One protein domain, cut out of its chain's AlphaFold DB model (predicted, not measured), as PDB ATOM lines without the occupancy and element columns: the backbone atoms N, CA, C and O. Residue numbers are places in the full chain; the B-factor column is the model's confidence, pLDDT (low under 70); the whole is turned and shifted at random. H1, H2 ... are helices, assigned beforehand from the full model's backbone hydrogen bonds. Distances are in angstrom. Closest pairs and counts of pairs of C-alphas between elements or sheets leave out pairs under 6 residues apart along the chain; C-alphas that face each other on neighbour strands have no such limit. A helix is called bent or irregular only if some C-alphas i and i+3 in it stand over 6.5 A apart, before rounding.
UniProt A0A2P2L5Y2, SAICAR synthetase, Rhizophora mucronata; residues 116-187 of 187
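Overview. This is residues 116 to 187 of the 187 residues of the protein "SAICAR synthetase" of Rhizophora mucronata (UniProt A0A2P2L5Y2). This is an open, loosely strung arrangement of three helices: H1 and H2 follow one another roughly end to end, near each other where both begin, and run away from there in opposite ways. The long link between them folds back to bring the start of H2 near H1, and a second long link leads off to H3, which sticks out on its own with no other helix beside it. The printed part has 72 residues, with three named helices in the order H1, H2, H3 and no named strand; the class is all helix. It is only just loose, close to extended, with a radius of gyration of the C-alphas of 16.6 A, and it spans 45 by 30 by 26 A.

Arrangement. Begin at the first helix, H1, residues 117 to 126, and look from it to H2, residues 140 to 158. The two are close but not clearly touching, with 2 pairs of C-alphas within 8 A. Their closest C-alphas are those of Leu 119 and Leu 142, 7.1 A apart. Their lines stand at a shallow tilt of 15 degrees, and they run opposite ways, with their centres 16.6 A apart. Go on to H3, residues 171 to 185, and you find it apart from H1 and apart from H2. In H1, H2 and H3 every O i to N i+4 pair is within hydrogen-bond range.

Along the chain. Find C-alpha 117 at (22.032, 31.053, -26.485); from there H1 runs 14.4 A to C-alpha 126. Next find C-alpha 140 at (27.212, 19.490, -15.291), where H2, the longest helix with 19 residues, begins; it reaches C-alpha 158 after 26.9 A. H3 runs 21.6 A from C-alpha 171 to C-alpha 185, at (1.836, 2.856, -35.869). No helix is bent or irregular.

Size, cuts and confidence. The two C-alphas farthest apart are those of Asp 125 and Lys 187, 47.2 A. Look at residues 127 to 139 for the long link from H1 to H2, and at residues 159 to 170 for the long link from H2 to H3. Residues 155 to 160, of which 155 to 158 belong to H2, stand free, and so do residues 165 to 187, of which 171 to 185 belong to H3. The body without these stretches has 43 residues and spans 40 by 17 by 13 A. The printed part has no cut and ends at residue 187, the chain's last residue. The mean pLDDT of the printed part is 89.6, and one residue, 187, is under 70.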
ATOM      1  N   LYS A 116      18.927  28.104 -26.520       79.38
ATOM      2  CA  LYS A 116      20.311  27.618 -26.405       79.38
ATOM      3  C   LYS A 116      21.381  28.711 -26.373       79.38
ATOM      4  O   LYS A 116      22.567  28.378 -26.409       79.38
ATOM      5  N   GLU A 117      21.028  29.994 -26.353       80.44
ATOM      6  CA  GLU A 117      22.032  31.053 -26.485       80.44
ATOM      7  C   GLU A 117      23.078  31.033 -25.360       80.44
ATOM      8  O   GLU A 117      24.266  31.185 -25.627       80.44
ATOM      9  N   PHE A 118      22.682  30.729 -24.121       84.00
ATOM     10  CA  PHE A 118      23.618  30.586 -22.996       84.00
ATOM     11  C   PHE A 118      24.677  29.487 -23.229       84.00
ATOM     12  O   PHE A 118      25.850  29.681 -22.917       84.00
ATOM     13  N   LEU A 119      24.286  28.365 -23.848       86.88
ATOM     14  CA  LEU A 119      25.186  27.266 -24.203       86.88
ATOM     15  C   LEU A 119      26.193  27.719 -25.268       86.88
ATOM     16  O   LEU A 119      27.388  27.452 -25.153       86.88
ATOM     17  N   ARG A 120      25.716  28.438 -26.294       85.38
ATOM     18  CA  ARG A 120      26.572  28.977 -27.363       85.38
ATOM     19  C   ARG A 120      27.586  29.976 -26.822       85.38
ATOM     20  O   ARG A 120      28.752  29.915 -27.206       85.38
ATOM     21  N   LEU A 121      27.152  30.875 -25.938       86.56
ATOM     22  CA  LEU A 121      28.028  31.852 -25.293       86.56
ATOM     23  C   LEU A 121      29.094  31.160 -24.441       86.56
ATOM     24  O   LEU A 121      30.268  31.491 -24.573       86.56
ATOM     25  N   TRP A 122      28.720  30.137 -23.665       91.62
ATOM     26  CA  TRP A 122      29.689  29.365 -22.890       91.62
ATOM     27  C   TRP A 122      30.758  28.733 -23.790       91.62
ATOM     28  O   TRP A 122      31.943  28.956 -23.568       91.62
ATOM     29  N   PHE A 123      30.374  28.019 -24.856       91.00
ATOM     30  CA  PHE A 123      31.364  27.420 -25.760       91.00
ATOM     31  C   PHE A 123      32.225  28.464 -26.467       91.00
ATOM     32  O   PHE A 123      33.424  28.252 -26.593       91.00
ATOM     33  N   LYS A 124      31.652  29.600 -26.877       88.81
ATOM     34  CA  LYS A 124      32.402  30.703 -27.493       88.81
ATOM     35  C   LYS A 124      33.479  31.274 -26.564       88.81
ATOM     36  O   LYS A 124      34.539  31.670 -27.043       88.81
ATOM     37  N   ASP A 125      33.211  31.319 -25.263       90.38
ATOM     38  CA  ASP A 125      34.148  31.848 -24.267       90.38
ATOM     39  C   ASP A 125      35.231  30.827 -23.863       90.38
ATOM     40  O   ASP A 125      36.264  31.216 -23.318       90.38
ATOM     41  N   HIS A 126      35.020  29.533 -24.139       90.50
ATOM     42  CA  HIS A 126      35.895  28.445 -23.677       90.50
ATOM     43  C   HIS A 126      36.610  27.679 -24.803       90.50
ATOM     44  O   HIS A 126      37.580  26.974 -24.527       90.50
ATOM     45  N   CYS A 127      36.167  27.802 -26.057       89.31
ATOM     46  CA  CYS A 127      36.792  27.183 -27.228       89.31
ATOM     47  C   CYS A 127      36.398  27.899 -28.530       89.31
ATOM     48  O   CYS A 127      35.482  28.722 -28.558       89.31
ATOM     49  N   ASN A 128      37.050  27.544 -29.636       87.88
ATOM     50  CA  ASN A 128      36.534  27.818 -30.969       87.88
ATOM     51  C   ASN A 128      35.797  26.576 -31.505       87.88
ATOM     52  O   ASN A 128      36.441  25.700 -32.086       87.88
ATOM     53  N   PRO A 129      34.457  26.490 -31.381       81.62
ATOM     54  CA  PRO A 129      33.708  25.293 -31.767       81.62
ATOM     55  C   PRO A 129      33.764  24.975 -33.269       81.62
ATOM     56  O   PRO A 129      33.350  23.891 -33.674       81.62
ATOM     57  N   TYR A 130      34.264  25.900 -34.092       81.25
ATOM     58  CA  TYR A 130      34.394  25.730 -35.540       81.25
ATOM     59  C   TYR A 130      35.792  25.282 -35.983       81.25
ATOM     60  O   TYR A 130      35.945  24.805 -37.105       81.25
ATOM     61  N   GLU A 131      36.812  25.434 -35.135       85.69
ATOM     62  CA  GLU A 131      38.211  25.153 -35.497       85.69
ATOM     63  C   GLU A 131      38.873  24.124 -34.576       85.69
ATOM     64  O   GLU A 131      39.752  23.369 -35.010       85.69
ATOM     65  N   ASP A 132      38.457  24.064 -33.313       88.06
ATOM     66  CA  ASP A 132      39.074  23.195 -32.326       88.06
ATOM     67  C   ASP A 132      38.687  21.733 -32.567       88.06
ATOM     68  O   ASP A 132      37.518  21.365 -32.667       88.06
ATOM     69  N   LYS A 133      39.696  20.857 -32.620       87.62
ATOM     70  CA  LYS A 133      39.494  19.411 -32.830       87.62
ATOM     71  C   LYS A 133      38.864  18.705 -31.634       87.62
ATOM     72  O   LYS A 133      38.315  17.618 -31.791       87.62
ATOM     73  N   ILE A 134      39.042  19.264 -30.441       89.00
ATOM     74  CA  ILE A 134      38.545  18.717 -29.182       89.00
ATOM     75  C   ILE A 134      37.860  19.867 -28.464       89.00
ATOM     76  O   ILE A 134      38.512  20.846 -28.106       89.00
ATOM     77  N   LEU A 135      36.551  19.734 -28.274       89.62
ATOM     78  CA  LEU A 135      35.767  20.682 -27.500       89.62
ATOM     79  C   LEU A 135      35.839  20.301 -26.017       89.62
ATOM     80  O   LEU A 135      35.919  19.109 -25.708       89.62
ATOM     81  N   PRO A 136      35.831  21.277 -25.095       91.69
ATOM     82  CA  PRO A 136      35.724  20.982 -23.676       91.69
ATOM     83  C   PRO A 136      34.372  20.328 -23.375       91.69
ATOM     84  O   PRO A 136      33.361  20.652 -24.001       91.69
ATOM     85  N   ASP A 137      34.344  19.443 -22.382       92.38
ATOM     86  CA  ASP A 137      33.083  18.916 -21.874       92.38
ATOM     87  C   ASP A 137      32.257  20.049 -21.250       92.38
ATOM     88  O   ASP A 137      32.779  20.896 -20.517       92.38
ATOM     89  N   ALA A 138      30.954  20.056 -21.531       90.94
ATOM     90  CA  ALA A 138      30.036  20.986 -20.893       90.94
ATOM     91  C   ALA A 138      29.968  20.689 -19.379       90.94
ATOM     92  O   ALA A 138      29.754  19.532 -19.003       90.94
ATOM     93  N   PRO A 139      30.105  21.701 -18.502       94.12
ATOM     94  CA  PRO A 139      29.926  21.532 -17.069       94.12
ATOM     95  C   PRO A 139      28.552  20.943 -16.752       94.12
ATOM     96  O   PRO A 139      27.565  21.269 -17.410       94.12
ATOM     97  N   GLU A 140      28.469  20.128 -15.702       94.69
ATOM     98  CA  GLU A 140      27.212  19.490 -15.291       94.69
ATOM     99  C   GLU A 140      26.092  20.515 -15.056       94.69
ATOM    100  O   GLU A 140      24.962  20.311 -15.487       94.69
ATOM    101  N   GLU A 141      26.416  21.665 -14.461       92.88
ATOM    102  CA  GLU A 141      25.468  22.764 -14.250       92.88
ATOM    103  C   GLU A 141      24.898  23.305 -15.568       92.88
ATOM    104  O   GLU A 141      23.699  23.562 -15.656       92.88
ATOM    105  N   LEU A 142      25.726  23.402 -16.613       92.62
ATOM    106  CA  LEU A 142      25.318  23.866 -17.939       92.62
ATOM    107  C   LEU A 142      24.389  22.850 -18.620       92.62
ATOM    108  O   LEU A 142      23.405  23.227 -19.255       92.62
ATOM    109  N   VAL A 143      24.674  21.555 -18.451       92.25
ATOM    110  CA  VAL A 143      23.825  20.457 -18.941       92.25
ATOM    111  C   VAL A 143      22.481  20.437 -18.206       92.25
ATOM    112  O   VAL A 143      21.431  20.316 -18.840       92.25
ATOM    113  N   CYS A 144      22.494  20.598 -16.883       92.69
ATOM    114  CA  CYS A 144      21.293  20.679 -16.057       92.69
ATOM    115  C   CYS A 144      20.440  21.906 -16.404       92.69
ATOM    116  O   CYS A 144      19.222  21.779 -16.537       92.69
ATOM    117  N   GLU A 145      21.058  23.075 -16.598       92.12
ATOM    118  CA  GLU A 145      20.362  24.286 -17.034       92.12
ATOM    119  C   GLU A 145      19.722  24.089 -18.410       92.12
ATOM    120  O   GLU A 145      18.555  24.438 -18.600       92.12
ATOM    121  N   LEU A 146      20.447  23.472 -19.350       91.75
ATOM    122  CA  LEU A 146      19.906  23.133 -20.660       91.75
ATOM    123  C   LEU A 146      18.659  22.268 -20.514       91.75
ATOM    124  O   LEU A 146      17.591  22.674 -20.966       91.75
ATOM    125  N   ALA A 147      18.760  21.130 -19.825       92.06
ATOM    126  CA  ALA A 147      17.631  20.229 -19.612       92.06
ATOM    127  C   ALA A 147      16.432  20.943 -18.964       92.06
ATOM    128  O   ALA A 147      15.295  20.778 -19.413       92.06
ATOM    129  N   TRP A 148      16.679  21.782 -17.955       92.56
ATOM    130  CA  TRP A 148      15.631  22.558 -17.300       92.56
ATOM    131  C   TRP A 148      14.947  23.541 -18.253       92.56
ATOM    132  O   TRP A 148      13.724  23.637 -18.230       92.56
ATOM    133  N   ARG A 149      15.687  24.220 -19.138       91.62
ATOM    134  CA  ARG A 149      15.104  25.132 -20.136       91.62
ATOM    135  C   ARG A 149      14.203  24.406 -21.141       91.62
ATOM    136  O   ARG A 149      13.132  24.921 -21.457       91.62
ATOM    137  N   TYR A 150      14.570  23.199 -21.589       92.81
ATOM    138  CA  TYR A 150      13.679  22.373 -22.424       92.81
ATOM    139  C   TYR A 150      12.387  22.021 -21.692       92.81
ATOM    140  O   TYR A 150      11.305  22.152 -22.262       92.81
ATOM    141  N   ILE A 151      12.504  21.586 -20.434       94.06
ATOM    142  CA  ILE A 151      11.354  21.240 -19.595       94.06
ATOM    143  C   ILE A 151      10.469  22.470 -19.402       94.06
ATOM    144  O   ILE A 151       9.281  22.411 -19.695       94.06
ATOM    145  N   LEU A 152      11.051  23.601 -18.998       93.25
ATOM    146  CA  LEU A 152      10.334  24.856 -18.808       93.25
ATOM    147  C   LEU A 152       9.577  25.252 -20.073       93.25
ATOM    148  O   LEU A 152       8.399  25.601 -19.988       93.25
ATOM    149  N   LEU A 153      10.222  25.202 -21.240       94.25
ATOM    150  CA  LEU A 153       9.573  25.581 -22.488       94.25
ATOM    151  C   LEU A 153       8.430  24.619 -22.837       94.25
ATOM    152  O   LEU A 153       7.327  25.078 -23.140       94.25
ATOM    153  N   TYR A 154       8.665  23.307 -22.740       95.06
ATOM    154  CA  TYR A 154       7.634  22.289 -22.940       95.06
ATOM    155  C   TYR A 154       6.431  22.538 -22.026       95.06
ATOM    156  O   TYR A 154       5.304  22.638 -22.512       95.06
ATOM    157  N   GLU A 155       6.652  22.697 -20.721       95.81
ATOM    158  CA  GLU A 155       5.573  22.890 -19.752       95.81
ATOM    159  C   GLU A 155       4.851  24.226 -19.963       95.81
ATOM    160  O   GLU A 155       3.626  24.314 -19.850       95.81
ATOM    161  N   THR A 156       5.587  25.272 -20.345       94.81
ATOM    162  CA  THR A 156       5.018  26.598 -20.598       94.81
ATOM    163  C   THR A 156       4.118  26.592 -21.829       94.81
ATOM    164  O   THR A 156       2.994  27.093 -21.744       94.81
ATOM    165  N   ILE A 157       4.586  26.014 -22.942       93.81
ATOM    166  CA  ILE A 157       3.866  25.974 -24.223       93.81
ATOM    167  C   ILE A 157       2.716  24.968 -24.189       93.81
ATOM    168  O   ILE A 157       1.652  25.247 -24.728       93.81
ATOM    169  N   THR A 158       2.896  23.800 -23.579       94.00
ATOM    170  CA  THR A 158       1.868  22.745 -23.611       94.00
ATOM    171  C   THR A 158       0.896  22.813 -22.438       94.00
ATOM    172  O   THR A 158      -0.120  22.119 -22.456       94.00
ATOM    173  N   LYS A 159       1.217  23.593 -21.393       94.06
ATOM    174  CA  LYS A 159       0.529  23.584 -20.086       94.06
ATOM    175  C   LYS A 159       0.437  22.194 -19.448       94.06
ATOM    176  O   LYS A 159      -0.363  21.979 -18.540       94.06
ATOM    177  N   SER A 160       1.261  21.264 -19.918       95.62
ATOM    178  CA  SER A 160       1.380  19.909 -19.397       95.62
ATOM    179  C   SER A 160       2.623  19.822 -18.532       95.62
ATOM    180  O   SER A 160       3.581  20.553 -18.749       95.62
ATOM    181  N   ARG A 161       2.616  18.931 -17.545       95.44
ATOM    182  CA  ARG A 161       3.800  18.677 -16.728       95.44
ATOM    183  C   ARG A 161       4.726  17.720 -17.468       95.44
ATOM    184  O   ARG A 161       4.258  16.716 -18.001       95.44
ATOM    185  N   PHE A 162       6.021  18.001 -17.481       94.50
ATOM    186  CA  PHE A 162       7.006  17.066 -17.995       94.50
ATOM    187  C   PHE A 162       7.223  15.947 -16.979       94.50
ATOM    188  O   PHE A 162       7.564  16.184 -15.817       94.50
ATOM    189  N   GLU A 163       7.039  14.708 -17.420       91.25
ATOM    190  CA  GLU A 163       7.273  13.536 -16.589       91.25
ATOM    191  C   GLU A 163       8.648  12.949 -16.890       91.25
ATOM    192  O   GLU A 163       8.914  12.420 -17.971       91.25
ATOM    193  N   ILE A 164       9.541  13.029 -15.905       85.88
ATOM    194  CA  ILE A 164      10.850  12.393 -15.998       85.88
ATOM    195  C   ILE A 164      10.652  10.888 -15.818       85.88
ATOM    196  O   ILE A 164      10.372  10.409 -14.719       85.88
ATOM    197  N   ALA A 165      10.823  10.136 -16.903       80.56
ATOM    198  CA  ALA A 165      10.836   8.682 -16.844       80.56
ATOM    199  C   ALA A 165      12.083   8.202 -16.086       80.56
ATOM    200  O   ALA A 165      13.199   8.251 -16.613       80.56
ATOM    201  N   LEU A 166      11.879   7.724 -14.858       81.69
ATOM    202  CA  LEU A 166      12.898   7.029 -14.076       81.69
ATOM    203  C   LEU A 166      13.069   5.623 -14.654       81.69
ATOM    204  O   LEU A 166      12.231   4.749 -14.447       81.69
ATOM    205  N   THR A 167      14.128   5.425 -15.430       82.38
ATOM    206  CA  THR A 167      14.455   4.140 -16.049       82.38
ATOM    207  C   THR A 167      15.960   3.928 -16.031       82.38
ATOM    208  O   THR A 167      16.723   4.881 -16.169       82.38
ATOM    209  N   GLU A 168      16.368   2.673 -15.856       87.19
ATOM    210  CA  GLU A 168      17.762   2.231 -15.986       87.19
ATOM    211  C   GLU A 168      18.120   1.883 -17.442       87.19
ATOM    212  O   GLU A 168      19.270   1.578 -17.746       87.19
ATOM    213  N   GLU A 169      17.140   1.926 -18.354       89.50
ATOM    214  CA  GLU A 169      17.357   1.721 -19.787       89.50
ATOM    215  C   GLU A 169      18.325   2.785 -20.338       89.50
ATOM    216  O   GLU A 169      18.089   3.985 -20.138       89.50
ATOM    217  N   PRO A 170      19.381   2.383 -21.072       92.06
ATOM    218  CA  PRO A 170      20.257   3.326 -21.755       92.06
ATOM    219  C   PRO A 170      19.461   4.281 -22.651       92.06
ATOM    220  O   PRO A 170      18.558   3.875 -23.383       92.06
ATOM    221  N   ILE A 171      19.812   5.570 -22.625       88.19
ATOM    222  CA  ILE A 171      19.049   6.628 -23.313       88.19
ATOM    223  C   ILE A 171      18.872   6.322 -24.809       88.19
ATOM    224  O   ILE A 171      17.780   6.516 -25.345       88.19
ATOM    225  N   HIS A 172      19.912   5.810 -25.471       91.31
ATOM    226  CA  HIS A 172      19.861   5.456 -26.891       91.31
ATOM    227  C   HIS A 172      18.876   4.320 -27.189       91.31
ATOM    228  O   HIS A 172      18.138   4.404 -28.173       91.31
ATOM    229  N   ASP A 173      18.811   3.305 -26.328       93.62
ATOM    230  CA  ASP A 173      17.896   2.174 -26.494       93.62
ATOM    231  C   ASP A 173      16.451   2.645 -26.317       93.62
ATOM    232  O   ASP A 173      15.584   2.349 -27.143       93.62
ATOM    233  N   ARG A 174      16.221   3.498 -25.312       90.25
ATOM    234  CA  ARG A 174      14.915   4.111 -25.057       90.25
ATOM    235  C   ARG A 174      14.427   4.951 -26.234       90.25
ATOM    236  O   ARG A 174      13.259   4.852 -26.611       90.25
ATOM    237  N   ILE A 175      15.299   5.794 -26.796       90.62
ATOM    238  CA  ILE A 175      14.980   6.606 -27.979       90.62
ATOM    239  C   ILE A 175      14.625   5.686 -29.147       90.62
ATOM    240  O   ILE A 175      13.547   5.835 -29.719       90.62
ATOM    241  N   SER A 176      15.482   4.706 -29.445       93.38
ATOM    242  CA  SER A 176      15.298   3.787 -30.574       93.38
ATOM    243  C   SER A 176      13.974   3.033 -30.465       93.38
ATOM    244  O   SER A 176      13.160   3.073 -31.382       93.38
ATOM    245  N   ARG A 177      13.683   2.458 -29.291       93.06
ATOM    246  CA  ARG A 177      12.435   1.737 -29.018       93.06
ATOM    247  C   ARG A 177      11.192   2.611 -29.196       93.06
ATOM    248  O   ARG A 177      10.218   2.164 -29.799       93.06
ATOM    249  N   ASN A 178      11.196   3.838 -28.669       90.44
ATOM    250  CA  ASN A 178      10.048   4.745 -28.782       90.44
ATOM    251  C   ASN A 178       9.829   5.219 -30.230       90.44
ATOM    252  O   ASN A 178       8.683   5.325 -30.677       90.44
ATOM    253  N   VAL A 179      10.913   5.478 -30.971       90.56
ATOM    254  CA  VAL A 179      10.851   5.834 -32.394       90.56
ATOM    255  C   VAL A 179      10.310   4.659 -33.208       90.56
ATOM    256  O   VAL A 179       9.335   4.835 -33.935       90.56
ATOM    257  N   ASP A 180      10.851   3.452 -33.027       93.12
ATOM    258  CA  ASP A 180      10.405   2.241 -33.727       93.12
ATOM    259  C   ASP A 180       8.925   1.941 -33.468       93.12
ATOM    260  O   ASP A 180       8.163   1.657 -34.397       93.12
ATOM    261  N   GLN A 181       8.494   2.058 -32.208       93.81
ATOM    262  CA  GLN A 181       7.096   1.882 -31.835       93.81
ATOM    263  C   GLN A 181       6.201   2.900 -32.553       93.81
ATOM    264  O   GLN A 181       5.188   2.513 -33.134       93.81
ATOM    265  N   THR A 182       6.588   4.176 -32.575       90.00
ATOM    266  CA  THR A 182       5.820   5.235 -33.249       90.00
ATOM    267  C   THR A 182       5.753   5.004 -34.757       90.00
ATOM    268  O   THR A 182       4.674   5.053 -35.341       90.00
ATOM    269  N   LEU A 183       6.881   4.676 -35.393       87.12
ATOM    270  CA  LEU A 183       6.938   4.389 -36.828       87.12
ATOM    271  C   LEU A 183       6.104   3.159 -37.206       87.12
ATOM    272  O   LEU A 183       5.525   3.121 -38.291       87.12
ATOM    273  N   SER A 184       6.003   2.161 -36.324       91.19
ATOM    274  CA  SER A 184       5.152   0.990 -36.557       91.19
ATOM    275  C   SER A 184       3.654   1.320 -36.594       91.19
ATOM    276  O   SER A 184       2.915   0.633 -37.291       91.19
ATOM    277  N   LEU A 185       3.226   2.384 -35.901       89.75
ATOM    278  CA  LEU A 185       1.836   2.856 -35.869       89.75
ATOM    279  C   LEU A 185       1.454   3.698 -37.096       89.75
ATOM    280  O   LEU A 185       0.273   3.944 -37.318       89.75
ATOM    281  N   LEU A 186       2.444   4.158 -37.867       77.56
ATOM    282  CA  LEU A 186       2.251   4.923 -39.104       77.56
ATOM    283  C   LEU A 186       2.122   4.027 -40.353       77.56
ATOM    284  O   LEU A 186       1.955   4.556 -41.453       77.56
ATOM    285  N   LYS A 187       2.231   2.699 -40.199       56.31
ATOM    286  CA  LYS A 187       2.010   1.699 -41.258       56.31
ATOM    287  C   LYS A 187       0.554   1.255 -41.306       56.31
ATOM    288  O   LYS A 187       0.067   1.045 -42.437       56.31
TER     289      LYS A 187